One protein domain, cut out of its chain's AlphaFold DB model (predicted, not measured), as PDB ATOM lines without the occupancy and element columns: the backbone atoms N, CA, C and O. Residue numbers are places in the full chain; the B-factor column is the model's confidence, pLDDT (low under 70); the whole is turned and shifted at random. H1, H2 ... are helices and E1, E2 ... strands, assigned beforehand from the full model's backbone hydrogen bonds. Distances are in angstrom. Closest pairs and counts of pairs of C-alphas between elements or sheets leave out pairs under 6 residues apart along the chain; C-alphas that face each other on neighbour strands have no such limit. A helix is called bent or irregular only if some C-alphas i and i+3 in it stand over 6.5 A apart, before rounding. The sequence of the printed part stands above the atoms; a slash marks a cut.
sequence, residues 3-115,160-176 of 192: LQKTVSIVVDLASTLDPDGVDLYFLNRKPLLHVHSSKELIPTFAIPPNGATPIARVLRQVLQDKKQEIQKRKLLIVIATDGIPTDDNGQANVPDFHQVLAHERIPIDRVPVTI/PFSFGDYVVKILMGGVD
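What this domain is: This is residues 3 to 115 and 160 to 176 of the 192 residues of the protein "Hypothetical protein" of Rotaria sordida (UniProt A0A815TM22). A short pair of parallel strands, E3 and E4, sits in the middle, with H3 and H5 side by side to one side of it and H1 and H6, which cross, to the other. The hairpin E1-E2 and the helix H2 pack on H1, and the short H4 lies far out beyond the end of H3. The printed part has 130 residues, with six named helices and four named strands in the order H1 E1 E2 H2 H3 H4 E3 H5 E4 H6; the class is mostly helix. One two-stranded sheet, E1 and E2, is antiparallel and the other, E3 and E4, parallel. The whole is compact, with a radius of gyration of the C-alphas of 14.7 A, and rounded, spanning 38 by 35 by 32 A.

Where its parts are: H1, residues 3 to 17, begins at C-alpha 3 (-23.417, 0.334, 11.129) and is 21.2 A long. E1 is residues 22 to 24, E2 residues 32 to 35 and H2 residues 38 to 45. H2 is irregular, but only just: C-alphas 40 and 43 are 6.9 A apart. H3, residues 55 to 65, is 15.1 A long, and H4 is residues 67 to 72. E3, residues 77 to 81, is 12.7 A long and begins at C-alpha 77 (-27.992, 2.333, -3.991). H5, residues 94 to 104, is 14.9 A long; E4 is residues 113 to 115. H6, residues 163 to 172, is 14.2 A long and ends at C-alpha 172 (-24.821, -7.825, -4.835).

How they stand to each other: E3 and E4 are parallel at 17 degrees, with N 79 and O 114 2.8 A apart, within hydrogen-bond range. E3, H5 and E4 form a strand-helix-strand unit, two parallel neighbour strands with a helix between them in the chain, and its crossover is right-handed. H3 touches H5 at a shallow tilt of 24 degrees, the same way, closest at the C-alphas of Ala 56 and Phe 97, 4.5 A. H3 and E3 are near each other. The closest C-alphas of E4 and H6 are those of Thr 114 and Ile 170, 6.3 A apart. H6 touches H1 at a steep tilt of 60 degrees, the same way, closest at the C-alphas of Val 10 and Val 167, 6.4 A. H1 touches H2, opposite ways, at 35.5 degrees, only just a steep tilt; their closest C-alphas, of Ser 8 and Ser 38, are 4.5 A apart. E1 and E2 are an antiparallel hairpin, with N 22 and O 35 2.8 A apart. The closest C-alphas of H1 and E1, of Ser 15 and Val 22, are 6.0 A apart. H4 touches no helix, and H3 and H4 meet only through their link. Every O i to N i+4 pair is within hydrogen-bond range in H3, H5 and H6; in H1 it is 9 of 11, in H2 1 of 4 with 4 of 5 O i to N i+3 pairs, and in H4 0 of 2 with 2 of 3.

The domain as a whole: The two C-alphas farthest apart, of Asn 89 and Pro 160, are 44.5 A apart. Residues 116 to 159 are not printed, and C-alphas 115 and 160 are 22.6 A apart across the cut. The link from E3 to H5, residues 82 to 93, is long. The mean pLDDT of the printed part is 95.9, and no printed residue is under 70.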
ATOM      1  N   LEU A   3     -23.199  -0.401  12.380       90.44
ATOM      2  CA  LEU A   3     -23.417   0.334  11.129       90.44
ATOM      3  C   LEU A   3     -22.116   0.940  10.591       90.44
ATOM      4  O   LEU A   3     -21.751   0.716   9.442       90.44
ATOM      5  N   GLN A   4     -21.375   1.659  11.441       92.31
ATOM      6  CA  GLN A   4     -20.103   2.273  11.049       92.31
ATOM      7  C   GLN A   4     -19.111   1.238  10.515       92.31
ATOM      8  O   GLN A   4     -18.436   1.498   9.523       92.31
ATOM      9  N   LYS A   5     -19.012   0.073  11.166       92.69
ATOM     10  CA  LYS A   5     -18.100  -0.992  10.745       92.69
ATOM     11  C   LYS A   5     -18.498  -1.543   9.374       92.69
ATOM     12  O   LYS A   5     -17.636  -1.648   8.510       92.69
ATOM     13  N   THR A   6     -19.775  -1.868   9.181       94.12
ATOM     14  CA  THR A   6     -20.272  -2.427   7.917       94.12
ATOM     15  C   THR A   6     -20.114  -1.427   6.774       94.12
ATOM     16  O   THR A   6     -19.472  -1.749   5.780       94.12
ATOM     17  N   VAL A   7     -20.577  -0.183   6.951       94.50
ATOM     18  CA  VAL A   7     -20.472   0.869   5.923       94.50
ATOM     19  C   VAL A   7     -19.016   1.183   5.582       94.50
ATOM     20  O   VAL A   7     -18.705   1.408   4.420       94.50
ATOM     21  N   SER A   8     -18.103   1.149   6.561       95.44
ATOM     22  CA  SER A   8     -16.669   1.327   6.295       95.44
ATOM     23  C   SER A   8     -16.144   0.286   5.304       95.44
ATOM     24  O   SER A   8     -15.465   0.639   4.347       95.44
ATOM     25  N   ILE A   9     -16.496  -0.986   5.494       96.19
ATOM     26  CA  ILE A   9     -16.027  -2.066   4.616       96.19
ATOM     27  C   ILE A   9     -16.717  -1.986   3.252       96.19
ATOM     28  O   ILE A   9     -16.048  -2.134   2.236       96.19
ATOM     29  N   VAL A  10     -18.023  -1.695   3.222       95.94
ATOM     30  CA  VAL A  10     -18.772  -1.453   1.977       95.94
ATOM     31  C   VAL A  10     -18.101  -0.353   1.156       95.94
ATOM     32  O   VAL A  10     -17.847  -0.556  -0.024       95.94
ATOM     33  N   VAL A  11     -17.756   0.781   1.777       96.25
ATOM     34  CA  VAL A  11     -17.089   1.900   1.096       96.25
ATOM     35  C   VAL A  11     -15.696   1.519   0.615       96.25
ATOM     36  O   VAL A  11     -15.378   1.802  -0.536       96.25
ATOM     37  N   ASP A  12     -14.882   0.861   1.442       95.94
ATOM     38  CA  ASP A  12     -13.539   0.440   1.030       95.94
ATOM     39  C   ASP A  12     -13.595  -0.521  -0.167       95.94
ATOM     40  O   ASP A  12     -12.816  -0.364  -1.100       95.94
ATOM     41  N   LEU A  13     -14.538  -1.472  -0.184       95.19
ATOM     42  CA  LEU A  13     -14.723  -2.401  -1.302       95.19
ATOM     43  C   LEU A  13     -15.282  -1.702  -2.545       95.19
ATOM     44  O   LEU A  13     -14.695  -1.810  -3.621       95.19
ATOM     45  N   ALA A  14     -16.377  -0.956  -2.410       93.81
ATOM     46  CA  ALA A  14     -17.028  -0.284  -3.531       93.81
ATOM     47  C   ALA A  14     -16.111   0.759  -4.192       93.81
ATOM     48  O   ALA A  14     -16.087   0.859  -5.416       93.81
ATOM     49  N   SER A  15     -15.268   1.450  -3.418       93.56
ATOM     50  CA  SER A  15     -14.285   2.407  -3.953       93.56
ATOM     51  C   SER A  15     -13.182   1.743  -4.786       93.56
ATOM     52  O   SER A  15     -12.528   2.415  -5.577       93.56
ATOM     53  N   THR A  16     -12.959   0.427  -4.649       93.00
ATOM     54  CA  THR A  16     -12.062  -0.304  -5.567       93.00
ATOM     55  C   THR A  16     -12.705  -0.589  -6.924       93.00
ATOM     56  O   THR A  16     -11.991  -0.825  -7.898       93.00
ATOM     57  N   LEU A  17     -14.040  -0.570  -6.985       90.88
ATOM     58  CA  LEU A  17     -14.831  -0.845  -8.184       90.88
ATOM     59  C   LEU A  17     -15.244   0.441  -8.910       90.88
ATOM     60  O   LEU A  17     -15.469   0.405 -10.119       90.88
ATOM     61  N   ASP A  18     -15.319   1.565  -8.193       92.00
ATOM     62  CA  ASP A  18     -15.640   2.882  -8.742       92.00
ATOM     63  C   ASP A  18     -14.448   3.853  -8.617       92.00
ATOM     64  O   ASP A  18     -14.177   4.366  -7.526       92.00
ATOM     65  N   PRO A  19     -13.734   4.146  -9.723       89.94
ATOM     66  CA  PRO A  19     -12.617   5.088  -9.725       89.94
ATOM     67  C   PRO A  19     -12.980   6.509  -9.281       89.94
ATOM     68  O   PRO A  19     -12.086   7.232  -8.847       89.94
ATOM     69  N   ASP A  20     -14.254   6.907  -9.381       92.44
ATOM     70  CA  ASP A  20     -14.740   8.234  -8.980       92.44
ATOM     71  C   ASP A  20     -15.179   8.282  -7.502       92.44
ATOM     72  O   ASP A  20     -15.628   9.327  -7.018       92.44
ATOM     73  N   GLY A  21     -15.032   7.158  -6.789       94.56
ATOM     74  CA  GLY A  21     -15.418   6.993  -5.393       94.56
ATOM     75  C   GLY A  21     -16.906   6.699  -5.209       94.56
ATOM     76  O   GLY A  21     -17.652   6.472  -6.161       94.56
ATOM     77  N   VAL A  22     -17.337   6.698  -3.951       96.19
ATOM     78  CA  VAL A  22     -18.721   6.447  -3.533       96.19
ATOM     79  C   VAL A  22     -19.301   7.695  -2.878       96.19
ATOM     80  O   VAL A  22     -18.618   8.409  -2.147       96.19
ATOM     81  N   ASP A  23     -20.588   7.944  -3.094       97.44
ATOM     82  CA  ASP A  23     -21.290   9.071  -2.490       97.44
ATOM     83  C   ASP A  23     -22.169   8.627  -1.322       97.44
ATOM     84  O   ASP A  23     -22.959   7.690  -1.429       97.44
ATOM     85  N   LEU A  24     -22.078   9.350  -0.208       97.06
ATOM     86  CA  LEU A  24     -22.892   9.134   0.978       97.06
ATOM     87  C   LEU A  24     -23.900  10.263   1.131       97.06
ATOM     88  O   LEU A  24     -23.559  11.402   1.460       97.06
ATOM     89  N   TYR A  25     -25.169   9.917   0.954       97.94
ATOM     90  CA  TYR A  25     -26.288  10.806   1.216       97.94
ATOM     91  C   TYR A  25     -26.821  10.560   2.625       97.94
ATOM     92  O   TYR A  25     -27.101   9.429   3.016       97.94
ATOM     93  N   PHE A  26     -26.971  11.634   3.395       96.75
ATOM     94  CA  PHE A  26     -27.567  11.585   4.725       96.75
ATOM     95  C   PHE A  26     -28.979  12.161   4.679       96.75
ATOM     96  O   PHE A  26     -29.249  13.087   3.916       96.75
ATOM     97  N   LEU A  27     -29.866  11.675   5.548       96.69
ATOM     98  CA  LEU A  27     -31.267  12.097   5.511       96.69
ATOM     99  C   LEU A  27     -31.469  13.580   5.867       96.69
ATOM    100  O   LEU A  27     -32.235  14.289   5.208       96.69
ATOM    101  N   ASN A  28     -30.730  14.050   6.879       95.88
ATOM    102  CA  ASN A  28     -30.932  15.359   7.513       95.88
ATOM    103  C   ASN A  28     -29.674  16.245   7.503       95.88
ATOM    104  O   ASN A  28     -29.542  17.159   8.317       95.88
ATOM    105  N   ARG A  29     -28.710  15.972   6.615       94.75
ATOM    106  CA  ARG A  29     -27.512  16.810   6.435       94.75
ATOM    107  C   ARG A  29     -26.926  16.661   5.032       94.75
ATOM    108  O   ARG A  29     -27.324  15.786   4.273       94.75
ATOM    109  N   LYS A  30     -25.974  17.535   4.700       95.12
ATOM    110  CA  LYS A  30     -25.318  17.556   3.384       95.12
ATOM    111  C   LYS A  30     -24.600  16.233   3.086       95.12
ATOM    112  O   LYS A  30     -24.017  15.673   4.018       95.12
ATOM    113  N   PRO A  31     -24.609  15.771   1.822       97.00
ATOM    114  CA  PRO A  31     -23.912  14.557   1.427       97.00
ATOM    115  C   PRO A  31     -22.392  14.719   1.529       97.00
ATOM    116  O   PRO A  31     -21.867  15.834   1.475       97.00
ATOM    117  N   LEU A  32     -21.702  13.588   1.647       96.56
ATOM    118  CA  LEU A  32     -20.261  13.469   1.464       96.56
ATOM    119  C   LEU A  32     -20.028  12.748   0.132       96.56
ATOM    120  O   LEU A  32     -20.477  11.618  -0.026       96.56
ATOM    121  N   LEU A  33     -19.390  13.416  -0.823       97.00
ATOM    122  CA  LEU A  33     -19.244  12.927  -2.197       97.00
ATOM    123  C   LEU A  33     -17.814  12.459  -2.472       97.00
ATOM    124  O   LEU A  33     -16.890  12.954  -1.824       97.00
ATOM    125  N   HIS A  34     -17.646  11.584  -3.466       96.31
ATOM    126  CA  HIS A  34     -16.344  11.095  -3.942       96.31
ATOM    127  C   HIS A  34     -15.474  10.495  -2.829       96.31
ATOM    128  O   HIS A  34     -14.284  10.788  -2.715       96.31
ATOM    129  N   VAL A  35     -16.076   9.676  -1.969       97.31
ATOM    130  CA  VAL A  35     -15.351   8.995  -0.897       97.31
ATOM    131  C   VAL A  35     -14.583   7.818  -1.472       97.31
ATOM    132  O   VAL A  35     -15.172   6.968  -2.132       97.31
ATOM    133  N   HIS A  36     -13.286   7.746  -1.179       96.31
ATOM    134  CA  HIS A  36     -12.412   6.678  -1.666       96.31
ATOM    135  C   HIS A  36     -11.909   5.754  -0.556       96.31
ATOM    136  O   HIS A  36     -11.342   4.700  -0.846       96.31
ATOM    137  N   SER A  37     -12.069   6.130   0.716       96.31
ATOM    138  CA  SER A  37     -11.834   5.192   1.813       96.31
ATOM    139  C   SER A  37     -12.682   5.464   3.047       96.31
ATOM    140  O   SER A  37     -13.054   6.597   3.363       96.31
ATOM    141  N   SER A  38     -12.876   4.416   3.837       95.50
ATOM    142  CA  SER A  38     -13.578   4.439   5.116       95.50
ATOM    143  C   SER A  38     -13.015   5.433   6.131       95.50
ATOM    144  O   SER A  38     -13.741   5.900   7.013       95.50
ATOM    145  N   LYS A  39     -11.739   5.825   6.010       95.31
ATOM    146  CA  LYS A  39     -11.121   6.831   6.890       95.31
ATOM    147  C   LYS A  39     -11.832   8.181   6.804       95.31
ATOM    148  O   LYS A  39     -11.920   8.884   7.808       95.31
ATOM    149  N   GLU A  40     -12.375   8.512   5.637       95.38
ATOM    150  CA  GLU A  40     -13.121   9.751   5.396       95.38
ATOM    151  C   GLU A  40     -14.501   9.731   6.064       95.38
ATOM    152  O   GLU A  40     -15.086  10.780   6.330       95.38
ATOM    153  N   LEU A  41     -15.005   8.544   6.415       92.56
ATOM    154  CA  LEU A  41     -16.287   8.393   7.097       92.56
ATOM    155  C   LEU A  41     -16.195   8.673   8.592       92.56
ATOM    156  O   LEU A  41     -17.197   9.055   9.194       92.56
ATOM    157  N   ILE A  42     -15.025   8.482   9.212       89.06
ATOM    158  CA  ILE A  42     -14.857   8.562  10.673       89.06
ATOM    159  C   ILE A  42     -15.425   9.871  11.257       89.06
ATOM    160  O   ILE A  42     -16.210   9.787  12.206       89.06
ATOM    161  N   PRO A  43     -15.131  11.066  10.700       91.75
ATOM    162  CA  PRO A  43     -15.688  12.319  11.210       91.75
ATOM    163  C   PRO A  43     -17.213  12.393  11.071       91.75
ATOM    164  O   PRO A  43     -17.883  13.021  11.887       91.75
ATOM    165  N   THR A  44     -17.786  11.735  10.060       91.44
ATOM    166  CA  THR A  44     -19.235  11.767   9.813       91.44
ATOM    167  C   THR A  44     -20.024  11.009  10.881       91.44
ATOM    168  O   THR A  44     -21.120  11.436  11.249       91.44
ATOM    169  N   PHE A  45     -19.464   9.929  11.433       90.44
ATOM    170  CA  PHE A  45     -20.084   9.152  12.510       90.44
ATOM    171  C   PHE A  45     -19.952   9.812  13.890       90.44
ATOM    172  O   PHE A  45     -20.644   9.407  14.821       90.44
ATOM    173  N   ALA A  46     -19.113  10.845  14.031       90.94
ATOM    174  CA  ALA A  46     -19.046  11.648  15.253       90.94
ATOM    175  C   ALA A  46     -20.291  12.532  15.451       90.94
ATOM    176  O   ALA A  46     -20.577  12.954  16.570       90.94
ATOM    177  N   ILE A  47     -21.037  12.805  14.377       90.38
ATOM    178  CA  ILE A  47     -22.297  13.546  14.421       90.38
ATOM    179  C   ILE A  47     -23.443  12.523  14.399       90.38
ATOM    180  O   ILE A  47     -23.645  11.887  13.354       90.38
ATOM    181  N   PRO A  48     -24.195  12.356  15.503       89.44
ATOM    182  CA  PRO A  48     -25.278  11.383  15.571       89.44
ATOM    183  C   PRO A  48     -26.426  11.741  14.611       89.44
ATOM    184  O   PRO A  48     -26.603  12.919  14.272       89.44
ATOM    185  N   PRO A  49     -27.215  10.747  14.165       89.50
ATOM    186  CA  PRO A  49     -28.444  11.011  13.430       89.50
ATOM    187  C   PRO A  49     -29.429  11.795  14.308       89.50
ATOM    188  O   PRO A  49     -29.464  11.636  15.528       89.50
ATOM    189  N   ASN A  50     -30.216  12.667  13.684       91.62
ATOM    190  CA  ASN A  50     -31.257  13.460  14.335       91.62
ATOM    191  C   ASN A  50     -32.303  13.878  13.295       91.62
ATOM    192  O   ASN A  50     -31.948  14.055  12.128       91.62
ATOM    193  N   GLY A  51     -33.541  14.105  13.729       94.50
ATOM    194  CA  GLY A  51     -34.646  14.587  12.902       94.50
ATOM    195  C   GLY A  51     -35.557  13.479  12.375       94.50
ATOM    196  O   GLY A  51     -35.623  12.391  12.938       94.50
ATOM    197  N   ALA A  52     -36.278  13.807  11.305       96.62
ATOM    198  CA  ALA A  52     -37.192  12.920  10.592       96.62
ATOM    199  C   ALA A  52     -36.450  11.823   9.794       96.62
ATOM    200  O   ALA A  52     -35.224  11.850   9.679       96.62
ATOM    201  N   THR A  53     -37.188  10.910   9.160       96.94
ATOM    202  CA  THR A  53     -36.658   9.839   8.293       96.94
ATOM    203  C   THR A  53     -37.112  10.006   6.825       96.94
ATOM    204  O   THR A  53     -37.785   9.127   6.283       96.94
ATOM    205  N   PRO A  54     -36.769  11.115   6.133       97.69
ATOM    206  CA  PRO A  54     -37.246  11.449   4.783       97.69
ATOM    207  C   PRO A  54     -36.551  10.666   3.657       97.69
ATOM    208  O   PRO A  54     -36.033  11.246   2.699       97.69
ATOM    209  N   ILE A  55     -36.543   9.333   3.751       98.00
ATOM    210  CA  ILE A  55     -35.866   8.437   2.798       98.00
ATOM    211  C   ILE A  55     -36.389   8.643   1.373       98.00
ATOM    212  O   ILE A  55     -35.586   8.767   0.456       98.00
ATOM    213  N   ALA A  56     -37.707   8.758   1.178       98.44
ATOM    214  CA  ALA A  56     -38.298   8.955  -0.148       98.44
ATOM    215  C   ALA A  56     -37.784  10.238  -0.830       98.44
ATOM    216  O   ALA A  56     -37.349  10.214  -1.982       98.44
ATOM    217  N   ARG A  57     -37.752  11.361  -0.095       98.19
ATOM    218  CA  ARG A  57     -37.213  12.638  -0.590       98.19
ATOM    219  C   ARG A  57     -35.738  12.511  -0.968       98.19
ATOM    220  O   ARG A  57     -35.332  12.989  -2.026       98.19
ATOM    221  N   VAL A  58     -34.939  11.897  -0.101       98.56
ATOM    222  CA  VAL A  58     -33.488  11.764  -0.300       98.56
ATOM    223  C   VAL A  58     -33.189  10.816  -1.457       98.56
ATOM    224  O   VAL A  58     -32.328  11.116  -2.277       98.56
ATOM    225  N   LEU A  59     -33.943   9.726  -1.602       98.69
ATOM    226  CA  LEU A  59     -33.805   8.812  -2.730       98.69
ATOM    227  C   LEU A  59     -34.128   9.513  -4.057       98.69
ATOM    228  O   LEU A  59     -33.347   9.408  -5.000       98.69
ATOM    229  N   ARG A  60     -35.199  10.318  -4.126       98.56
ATOM    230  CA  ARG A  60     -35.474  11.160  -5.307       98.56
ATOM    231  C   ARG A  60     -34.342  12.135  -5.609       98.56
ATOM    232  O   ARG A  60     -33.997  12.325  -6.774       98.56
ATOM    233  N   GLN A  61     -33.748  12.735  -4.576       98.56
ATOM    234  CA  GLN A  61     -32.582  13.603  -4.740       98.56
ATOM    235  C   GLN A  61     -31.405  12.836  -5.359       98.56
ATOM    236  O   GLN A  61     -30.835  13.311  -6.336       98.56
ATOM    237  N   VAL A  62     -31.082  11.639  -4.860       98.62
ATOM    238  CA  VAL A  62     -30.019  10.786  -5.423       98.62
ATOM    239  C   VAL A  62     -30.298  10.460  -6.891       98.62
ATOM    240  O   VAL A  62     -29.426  10.650  -7.737       98.62
ATOM    241  N   LEU A  63     -31.518  10.024  -7.218       98.56
ATOM    242  CA  LEU A  63     -31.913   9.697  -8.594       98.56
ATOM    243  C   LEU A  63     -31.772  10.902  -9.533       98.56
ATOM    244  O   LEU A  63     -31.322  10.756 -10.671       98.56
ATOM    245  N   GLN A  64     -32.117  12.098  -9.056       98.31
ATOM    246  CA  GLN A  64     -31.988  13.332  -9.823       98.31
ATOM    247  C   GLN A  64     -30.521  13.755  -9.997       98.31
ATOM    248  O   GLN A  64     -30.105  14.052 -11.118       98.31
ATOM    249  N   ASP A  65     -29.731  13.745  -8.922       98.06
ATOM    250  CA  ASP A  65     -28.310  14.115  -8.934       98.06
ATOM    251  C   ASP A  65     -27.491  13.167  -9.823       98.06
ATOM    252  O   ASP A  65     -26.571  13.588 -10.527       98.06
ATOM    253  N   LYS A  66     -27.846  11.877  -9.828       97.31
ATOM    254  CA  LYS A  66     -27.151  10.818 -10.573       97.31
ATOM    255  C   LYS A  66     -27.794  10.486 -11.912       97.31
ATOM    256  O   LYS A  66     -27.325   9.578 -12.596       97.31
ATOM    257  N   LYS A  67     -28.799  11.248 -12.351       97.31
ATOM    258  CA  LYS A  67     -29.549  10.994 -13.592       97.31
ATOM    259  C   LYS A  67     -28.653  10.769 -14.813       97.31
ATOM    260  O   LYS A  67     -28.930   9.884 -15.614       97.31
ATOM    261  N   GLN A  68     -27.589  11.560 -14.963       96.06
ATOM    262  CA  GLN A  68     -26.648  11.416 -16.082       96.06
ATOM    263  C   GLN A  68     -25.770  10.166 -15.952       96.06
ATOM    264  O   GLN A  68     -25.494   9.502 -16.948       96.06
ATOM    265  N   GLU A  69     -25.365   9.812 -14.735       95.44
ATOM    266  CA  GLU A  69     -24.539   8.633 -14.474       95.44
ATOM    267  C   GLU A  69     -25.323   7.338 -14.670       95.44
ATOM    268  O   GLU A  69     -24.807   6.408 -15.286       95.44
ATOM    269  N   ILE A  70     -26.606   7.327 -14.295       96.75
ATOM    270  CA  ILE A  70     -27.534   6.219 -14.562       96.75
ATOM    271  C   ILE A  70     -27.636   5.922 -16.066       96.75
ATOM    272  O   ILE A  70     -27.857   4.778 -16.443       96.75
ATOM    273  N   GLN A  71     -27.436   6.905 -16.955       95.19
ATOM    274  CA  GLN A  71     -27.414   6.660 -18.406       95.19
ATOM    275  C   GLN A  71     -26.102   6.019 -18.884       95.19
ATOM    276  O   GLN A  71     -26.099   5.265 -19.860       95.19
ATOM    277  N   LYS A  72     -24.987   6.258 -18.185       95.12
ATOM    278  CA  LYS A  72     -23.643   5.793 -18.574       95.12
ATOM    279  C   LYS A  72     -23.260   4.457 -17.944       95.12
ATOM    280  O   LYS A  72     -22.723   3.599 -18.631       95.12
ATOM    281  N   ARG A  73     -23.598   4.254 -16.670       94.25
ATOM    282  CA  ARG A  73     -23.320   3.042 -15.883       94.25
ATOM    283  C   ARG A  73     -24.512   2.645 -15.007       94.25
ATOM    284  O   ARG A  73     -25.538   3.322 -15.038       94.25
ATOM    285  N   LYS A  74     -24.435   1.502 -14.322       96.06
ATOM    286  CA  LYS A  74     -25.420   1.134 -13.291       96.06
ATOM    287  C   LYS A  74     -25.123   1.916 -12.008       96.06
ATOM    288  O   LYS A  74     -23.961   2.209 -11.739       96.06
ATOM    289  N   LEU A  75     -26.162   2.236 -11.242       97.50
ATOM    290  CA  LEU A  75     -26.074   2.897  -9.941       97.50
ATOM    291  C   LEU A  75     -26.640   1.964  -8.872       97.50
ATOM    292  O   LEU A  75     -27.856   1.856  -8.739       97.50
ATOM    293  N   LEU A  76     -25.770   1.312  -8.106       98.06
ATOM    294  CA  LEU A  76     -26.190   0.612  -6.897       98.06
ATOM    295  C   LEU A  76     -26.467   1.629  -5.788       98.06
ATOM    296  O   LEU A  76     -25.621   2.475  -5.497       98.06
ATOM    297  N   ILE A  77     -27.634   1.527  -5.159       98.50
ATOM    298  CA  ILE A  77     -27.992   2.333  -3.991       98.50
ATOM    299  C   ILE A  77     -28.122   1.406  -2.787       98.50
ATOM    300  O   ILE A  77     -28.972   0.523  -2.771       98.50
ATOM    301  N   VAL A  78     -27.317   1.648  -1.753       98.44
ATOM    302  CA  VAL A  78     -27.450   0.967  -0.461       98.44
ATOM    303  C   VAL A  78     -28.120   1.918   0.528       98.44
ATOM    304  O   VAL A  78     -27.598   3.000   0.804       98.44
ATOM    305  N   ILE A  79     -29.276   1.528   1.065       98.06
ATOM    306  CA  ILE A  79     -30.039   2.311   2.045       98.06
ATOM    307  C   ILE A  79     -29.884   1.658   3.415       98.06
ATOM    308  O   ILE A  79     -30.395   0.572   3.646       98.06
ATOM    309  N   ALA A  80     -29.215   2.333   4.347       96.25
ATOM    310  CA  ALA A  80     -29.129   1.893   5.737       96.25
ATOM    311  C   ALA A  80     -30.210   2.589   6.577       96.25
ATOM    312  O   ALA A  80     -30.208   3.820   6.675       96.25
ATOM    313  N   THR A  81     -31.129   1.830   7.181       94.62
ATOM    314  CA  THR A  81     -32.219   2.394   7.993       94.62
ATOM    315  C   THR A  81     -32.667   1.451   9.108       94.62
ATOM    316  O   THR A  81     -32.508   0.240   9.009       94.62
ATOM    317  N   ASP A  82     -33.193   2.010  10.190       92.06
ATOM    318  CA  ASP A  82     -33.609   1.322  11.415       92.06
ATOM    319  C   ASP A  82     -35.107   1.497  11.726       92.06
ATOM    320  O   ASP A  82     -35.546   1.169  12.829       92.06
ATOM    321  N   GLY A  83     -35.905   2.020  10.785       90.19
ATOM    322  CA  GLY A  83     -37.325   2.224  11.039       90.19
ATOM    323  C   GLY A  83     -38.156   2.758   9.877       90.19
ATOM    324  O   GLY A  83     -37.830   2.627   8.698       90.19
ATOM    325  N   ILE A  84     -39.293   3.350  10.244       95.00
ATOM    326  CA  ILE A  84     -40.345   3.754   9.309       95.00
ATOM    327  C   ILE A  84     -39.963   5.080   8.626       95.00
ATOM    328  O   ILE A  84     -39.623   6.044   9.321       95.00
ATOM    329  N   PRO A  85     -40.058   5.183   7.286       96.88
ATOM    330  CA  PRO A  85     -39.862   6.440   6.578       96.88
ATOM    331  C   PRO A  85     -40.916   7.466   6.996       96.88
ATOM    332  O   PRO A  85     -42.089   7.138   7.186       96.88
ATOM    333  N   THR A  86     -40.519   8.730   7.073       98.00
ATOM    334  CA  THR A  86     -41.419   9.846   7.371       98.00
ATOM    335  C   THR A  86     -41.326  10.934   6.306       98.00
ATOM    336  O   THR A  86     -40.385  10.965   5.521       98.00
ATOM    337  N   ASP A  87     -42.274  11.865   6.287       96.69
ATOM    338  CA  ASP A  87     -42.082  13.162   5.636       96.69
ATOM    339  C   ASP A  87     -41.092  14.041   6.435       96.69
ATOM    340  O   ASP A  87     -40.599  13.649   7.499       96.69
ATOM    341  N   ASP A  88     -40.807  15.250   5.942       95.00
ATOM    342  CA  ASP A  88     -39.928  16.209   6.632       95.00
ATOM    343  C   ASP A  88     -40.525  16.743   7.955       95.00
ATOM    344  O   ASP A  88     -39.802  17.326   8.762       95.00
ATOM    345  N   ASN A  89     -41.821  16.521   8.206       96.06
ATOM    346  CA  ASN A  89     -42.495  16.870   9.460       96.06
ATOM    347  C   ASN A  89     -42.487  15.714  10.479       96.06
ATOM    348  O   ASN A  89     -43.023  15.868  11.576       96.06
ATOM    349  N   GLY A  90     -41.902  14.560  10.136       96.00
ATOM    350  CA  GLY A  90     -41.857  13.377  10.997       96.00
ATOM    351  C   GLY A  90     -43.120  12.506  10.959       96.00
ATOM    352  O   GLY A  90     -43.258  11.611  11.788       96.00
ATOM    353  N   GLN A  91     -44.039  12.725  10.015       97.38
ATOM    354  CA  GLN A  91     -45.219  11.876   9.829       97.38
ATOM    355  C   GLN A  91     -44.870  10.651   8.986       97.38
ATOM    356  O   GLN A  91     -44.279  10.796   7.919       97.38
ATOM    357  N   ALA A  92     -45.259   9.455   9.433       97.06
ATOM    358  CA  ALA A  92     -45.006   8.212   8.703       97.06
ATOM    359  C   ALA A  92     -45.514   8.288   7.253       97.06
ATOM    360  O   ALA A  92     -46.663   8.654   7.007       97.06
ATOM    361  N   ASN A  93     -44.658   7.923   6.300       96.50
ATOM    362  CA  ASN A  93     -44.943   8.027   4.873       96.50
ATOM    363  C   ASN A  93     -44.346   6.858   4.072       96.50
ATOM    364  O   ASN A  93     -43.575   7.024   3.127       96.50
ATOM    365  N   VAL A  94     -44.723   5.645   4.476       97.31
ATOM    366  CA  VAL A  94     -44.393   4.391   3.783       97.31
ATOM    367  C   VAL A  94     -44.853   4.389   2.311       97.31
ATOM    368  O   VAL A  94     -44.053   3.998   1.461       97.31
ATOM    369  N   PRO A  95     -46.067   4.868   1.950       98.06
ATOM    370  CA  PRO A  95     -46.515   4.853   0.554       98.06
ATOM    371  C   PRO A  95     -45.634   5.675  -0.391       98.06
ATOM    372  O   PRO A  95     -45.402   5.263  -1.525       98.06
ATOM    373  N   ASP A  96     -45.112   6.817   0.065       98.31
ATOM    374  CA  ASP A  96     -44.223   7.638  -0.758       98.31
ATOM    375  C   ASP A  96     -42.871   6.956  -0.985       98.31
ATOM    376  O   ASP A  96     -42.325   7.012  -2.083       98.31
ATOM    377  N   PHE A  97     -42.349   6.239   0.014       98.31
ATOM    378  CA  PHE A  97     -41.126   5.459  -0.169       98.31
ATOM    379  C   PHE A  97     -41.322   4.311  -1.170       98.31
ATOM    380  O   PHE A  97     -40.503   4.155  -2.079       98.31
ATOM    381  N   HIS A  98     -42.444   3.585  -1.074       98.50
ATOM    382  CA  HIS A  98     -42.822   2.567  -2.058       98.50
ATOM    383  C   HIS A  98     -42.869   3.144  -3.474       98.50
ATOM    384  O   HIS A  98     -42.306   2.567  -4.400       98.50
ATOM    385  N   GLN A  99     -43.522   4.299  -3.642       98.44
ATOM    386  CA  GLN A  99     -43.662   4.962  -4.937       98.44
ATOM    387  C   GLN A  99     -42.298   5.193  -5.601       98.44
ATOM    388  O   GLN A  99     -42.137   4.898  -6.788       98.44
ATOM    389  N   VAL A 100     -41.300   5.660  -4.844       98.56
ATOM    390  CA  VAL A 100     -39.957   5.898  -5.390       98.56
ATOM    391  C   VAL A 100     -39.282   4.589  -5.802       98.56
ATOM    392  O   VAL A 100     -38.763   4.493  -6.917       98.56
ATOM    393  N   LEU A 101     -39.317   3.571  -4.935       98.31
ATOM    394  CA  LEU A 101     -38.688   2.272  -5.194       98.31
ATOM    395  C   LEU A 101     -39.324   1.528  -6.375       98.31
ATOM    396  O   LEU A 101     -38.606   0.975  -7.210       98.31
ATOM    397  N   ALA A 102     -40.651   1.520  -6.461       97.88
ATOM    398  CA  ALA A 102     -41.381   0.744  -7.457       97.88
ATOM    399  C   ALA A 102     -41.480   1.449  -8.820       97.88
ATOM    400  O   ALA A 102     -41.590   0.777  -9.847       97.88
ATOM    401  N   HIS A 103     -41.469   2.789  -8.852       98.00
ATOM    402  CA  HIS A 103     -41.896   3.524 -10.051       98.00
ATOM    403  C   HIS A 103     -40.967   4.653 -10.509       98.00
ATOM    404  O   HIS A 103     -41.094   5.089 -11.652       98.00
ATOM    405  N   GLU A 104     -40.034   5.132  -9.683       98.12
ATOM    406  CA  GLU A 104     -39.200   6.297 -10.035       98.12
ATOM    407  C   GLU A 104     -37.739   5.942 -10.356       98.12
ATOM    408  O   GLU A 104     -36.998   6.767 -10.897       98.12
ATOM    409  N   ARG A 105     -37.326   4.693 -10.114       97.00
ATOM    410  CA  ARG A 105     -36.033   4.151 -10.558       97.00
ATOM    411  C   ARG A 105     -36.063   3.887 -12.061       97.00
ATOM    412  O   ARG A 105     -36.504   2.829 -12.499       97.00
ATOM    413  N   ILE A 106     -35.629   4.862 -12.862       95.44
ATOM    414  CA  ILE A 106     -35.742   4.797 -14.326       95.44
ATOM    415  C   ILE A 106     -34.360   4.867 -15.008       95.44
ATOM    416  O   ILE A 106     -33.685   5.894 -14.898       95.44
ATOM    417  N   PRO A 107     -33.971   3.846 -15.801       96.12
ATOM    418  CA  PRO A 107     -34.631   2.543 -15.943       96.12
ATOM    419  C   PRO A 107     -34.302   1.618 -14.747       96.12
ATOM    420  O   PRO A 107     -33.204   1.676 -14.190       96.12
ATOM    421  N   ILE A 108     -35.266   0.791 -14.328       95.12
ATOM    422  CA  ILE A 108     -35.219   0.037 -13.055       95.12
ATOM    423  C   ILE A 108     -34.084  -0.998 -12.997       95.12
ATOM    424  O   ILE A 108     -33.510  -1.251 -11.943       95.12
ATOM    425  N   ASP A 109     -33.693  -1.544 -14.146       95.56
ATOM    426  CA  ASP A 109     -32.588  -2.497 -14.327       95.56
ATOM    427  C   ASP A 109     -31.195  -1.877 -14.148       95.56
ATOM    428  O   ASP A 109     -30.189  -2.585 -14.021       95.56
ATOM    429  N   ARG A 110     -31.124  -0.544 -14.122       97.69
ATOM    430  CA  ARG A 110     -29.877   0.204 -13.943       97.69
ATOM    431  C   ARG A 110     -29.724   0.818 -12.565       97.69
ATOM    432  O   ARG A 110     -28.657   1.371 -12.299       97.69
ATOM    433  N   VAL A 111     -30.738   0.711 -11.712       98.38
ATOM    434  CA  VAL A 111     -30.710   1.266 -10.356       98.38
ATOM    435  C   VAL A 111     -31.092   0.195  -9.330       98.38
ATOM    436  O   VAL A 111     -32.154   0.297  -8.715       98.38
ATOM    437  N   PRO A 112     -30.282  -0.866  -9.171       98.31
ATOM    438  CA  PRO A 112     -30.499  -1.839  -8.107       98.31
ATOM    439  C   PRO A 112     -30.420  -1.163  -6.732       98.31
ATOM    440  O   PRO A 112     -29.637  -0.229  -6.530       98.31
ATOM    441  N   VAL A 113     -31.253  -1.619  -5.799       98.62
ATOM    442  CA  VAL A 113     -31.301  -1.104  -4.428       98.62
ATOM    443  C   VAL A 113     -31.138  -2.260  -3.457       98.62
ATOM    444  O   VAL A 113     -31.847  -3.246  -3.575       98.62
ATOM    445  N   THR A 114     -30.270  -2.097  -2.468       98.31
ATOM    446  CA  THR A 114     -30.233  -2.973  -1.293       98.31
ATOM    447  C   THR A 114     -30.567  -2.145  -0.060       98.31
ATOM    448  O   THR A 114     -29.996  -1.072   0.156       98.31
ATOM    449  N   ILE A 115     -31.504  -2.619   0.754       97.69
ATOM    450  CA  ILE A 115     -31.857  -2.011   2.032       97.69
ATOM    451  C   ILE A 115     -31.210  -2.834   3.138       97.69
ATOM    452  O   ILE A 115     -31.497  -4.008   3.295       97.69
ATOM    453  N   PRO A 160     -21.037 -22.210   3.973       93.75
ATOM    454  CA  PRO A 160     -20.060 -21.196   4.324       93.75
ATOM    455  C   PRO A 160     -20.674 -19.807   4.145       93.75
ATOM    456  O   PRO A 160     -20.911 -19.360   3.032       93.75
ATOM    457  N   PHE A 161     -20.910 -19.117   5.259       95.88
ATOM    458  CA  PHE A 161     -21.333 -17.719   5.248       95.88
ATOM    459  C   PHE A 161     -20.627 -16.947   6.363       95.88
ATOM    460  O   PHE A 161     -20.849 -17.162   7.567       95.88
ATOM    461  N   SER A 162     -19.689 -16.103   5.957       96.50
ATOM    462  CA  SER A 162     -18.880 -15.245   6.810       96.50
ATOM    463  C   SER A 162     -19.399 -13.809   6.798       96.50
ATOM    464  O   SER A 162     -20.267 -13.431   6.019       96.50
ATOM    465  N   PHE A 163     -18.815 -12.966   7.646       96.06
ATOM    466  CA  PHE A 163     -19.099 -11.534   7.603       96.06
ATOM    467  C   PHE A 163     -18.622 -10.876   6.294       96.06
ATOM    468  O   PHE A 163     -19.166  -9.856   5.893       96.06
ATOM    469  N   GLY A 164     -17.611 -11.445   5.625       95.94
ATOM    470  CA  GLY A 164     -17.202 -10.979   4.299       95.94
ATOM    471  C   GLY A 164     -18.284 -11.253   3.257       95.94
ATOM    472  O   GLY A 164     -18.637 -10.350   2.508       95.94
ATOM    473  N   ASP A 165     -18.865 -12.456   3.280       96.12
ATOM    474  CA  ASP A 165     -19.956 -12.850   2.377       96.12
ATOM    475  C   ASP A 165     -21.207 -11.992   2.598       96.12
ATOM    476  O   ASP A 165     -21.827 -11.555   1.638       96.12
ATOM    477  N   TYR A 166     -21.508 -11.651   3.854       97.31
ATOM    478  CA  TYR A 166     -22.552 -10.686   4.212       97.31
ATOM    479  C   TYR A 166     -22.337  -9.311   3.568       97.31
ATOM    480  O   TYR A 166     -23.254  -8.745   2.980       97.31
ATOM    481  N   VAL A 167     -21.113  -8.775   3.628       97.00
ATOM    482  CA  VAL A 167     -20.804  -7.490   2.985       97.00
ATOM    483  C   VAL A 167     -20.907  -7.589   1.461       97.00
ATOM    484  O   VAL A 167     -21.343  -6.637   0.817       97.00
ATOM    485  N   VAL A 168     -20.533  -8.730   0.875       96.38
ATOM    486  CA  VAL A 168     -20.724  -8.967  -0.562       96.38
ATOM    487  C   VAL A 168     -22.209  -9.041  -0.906       96.38
ATOM    488  O   VAL A 168     -22.603  -8.414  -1.884       96.38
ATOM    489  N   LYS A 169     -23.040  -9.714  -0.095       96.88
ATOM    490  CA  LYS A 169     -24.495  -9.732  -0.289       96.88
ATOM    491  C   LYS A 169     -25.056  -8.305  -0.282       96.88
ATOM    492  O   LYS A 169     -25.742  -7.952  -1.227       96.88
ATOM    493  N   ILE A 170     -24.627  -7.430   0.638       97.75
ATOM    494  CA  ILE A 170     -25.013  -5.996   0.636       97.75
ATOM    495  C   ILE A 170     -24.734  -5.293  -0.698       97.75
ATOM    496  O   ILE A 170     -25.475  -4.397  -1.098       97.75
ATOM    497  N   LEU A 171     -23.652  -5.664  -1.381       97.19
ATOM    498  CA  LEU A 171     -23.284  -5.070  -2.662       97.19
ATOM    499  C   LEU A 171     -23.961  -5.740  -3.866       97.19
ATOM    500  O   LEU A 171     -23.989  -5.147  -4.943       97.19
ATOM    501  N   MET A 172     -24.451  -6.969  -3.711       96.38
ATOM    502  CA  MET A 172     -24.821  -7.825  -4.835       96.38
ATOM    503  C   MET A 172     -26.262  -8.319  -4.817       96.38
ATOM    504  O   MET A 172     -26.744  -8.639  -5.894       96.38
ATOM    505  N   GLY A 173     -26.961  -8.373  -3.683       95.50
ATOM    506  CA  GLY A 173     -28.295  -8.979  -3.618       95.50
ATOM    507  C   GLY A 173     -29.300  -8.253  -4.507       95.50
ATOM    508  O   GLY A 173     -29.886  -8.863  -5.391       95.50
ATOM    509  N   GLY A 174     -29.335  -6.916  -4.471       95.69
ATOM    510  CA  GLY A 174     -30.170  -6.150  -5.404       95.69
ATOM    511  C   GLY A 174     -29.692  -6.202  -6.868       95.69
ATOM    512  O   GLY A 174     -30.392  -5.723  -7.760       95.69
ATOM    513  N   VAL A 175     -28.487  -6.720  -7.141       96.44
ATOM    514  CA  VAL A 175     -27.829  -6.727  -8.465       96.44
ATOM    515  C   VAL A 175     -27.925  -8.086  -9.160       96.44
ATOM    516  O   VAL A 175     -28.023  -8.132 -10.389       96.44
ATOM    517  N   ASP A 176     -27.836  -9.170  -8.395       95.38
ATOM    518  CA  ASP A 176     -27.712 -10.545  -8.860       95.38
ATOM    519  C   ASP A 176     -28.572 -11.465  -7.987       95.38
ATOM    520  O   ASP A 176     -28.337 -11.627  -6.788       95.38
TER     521      ASP A 176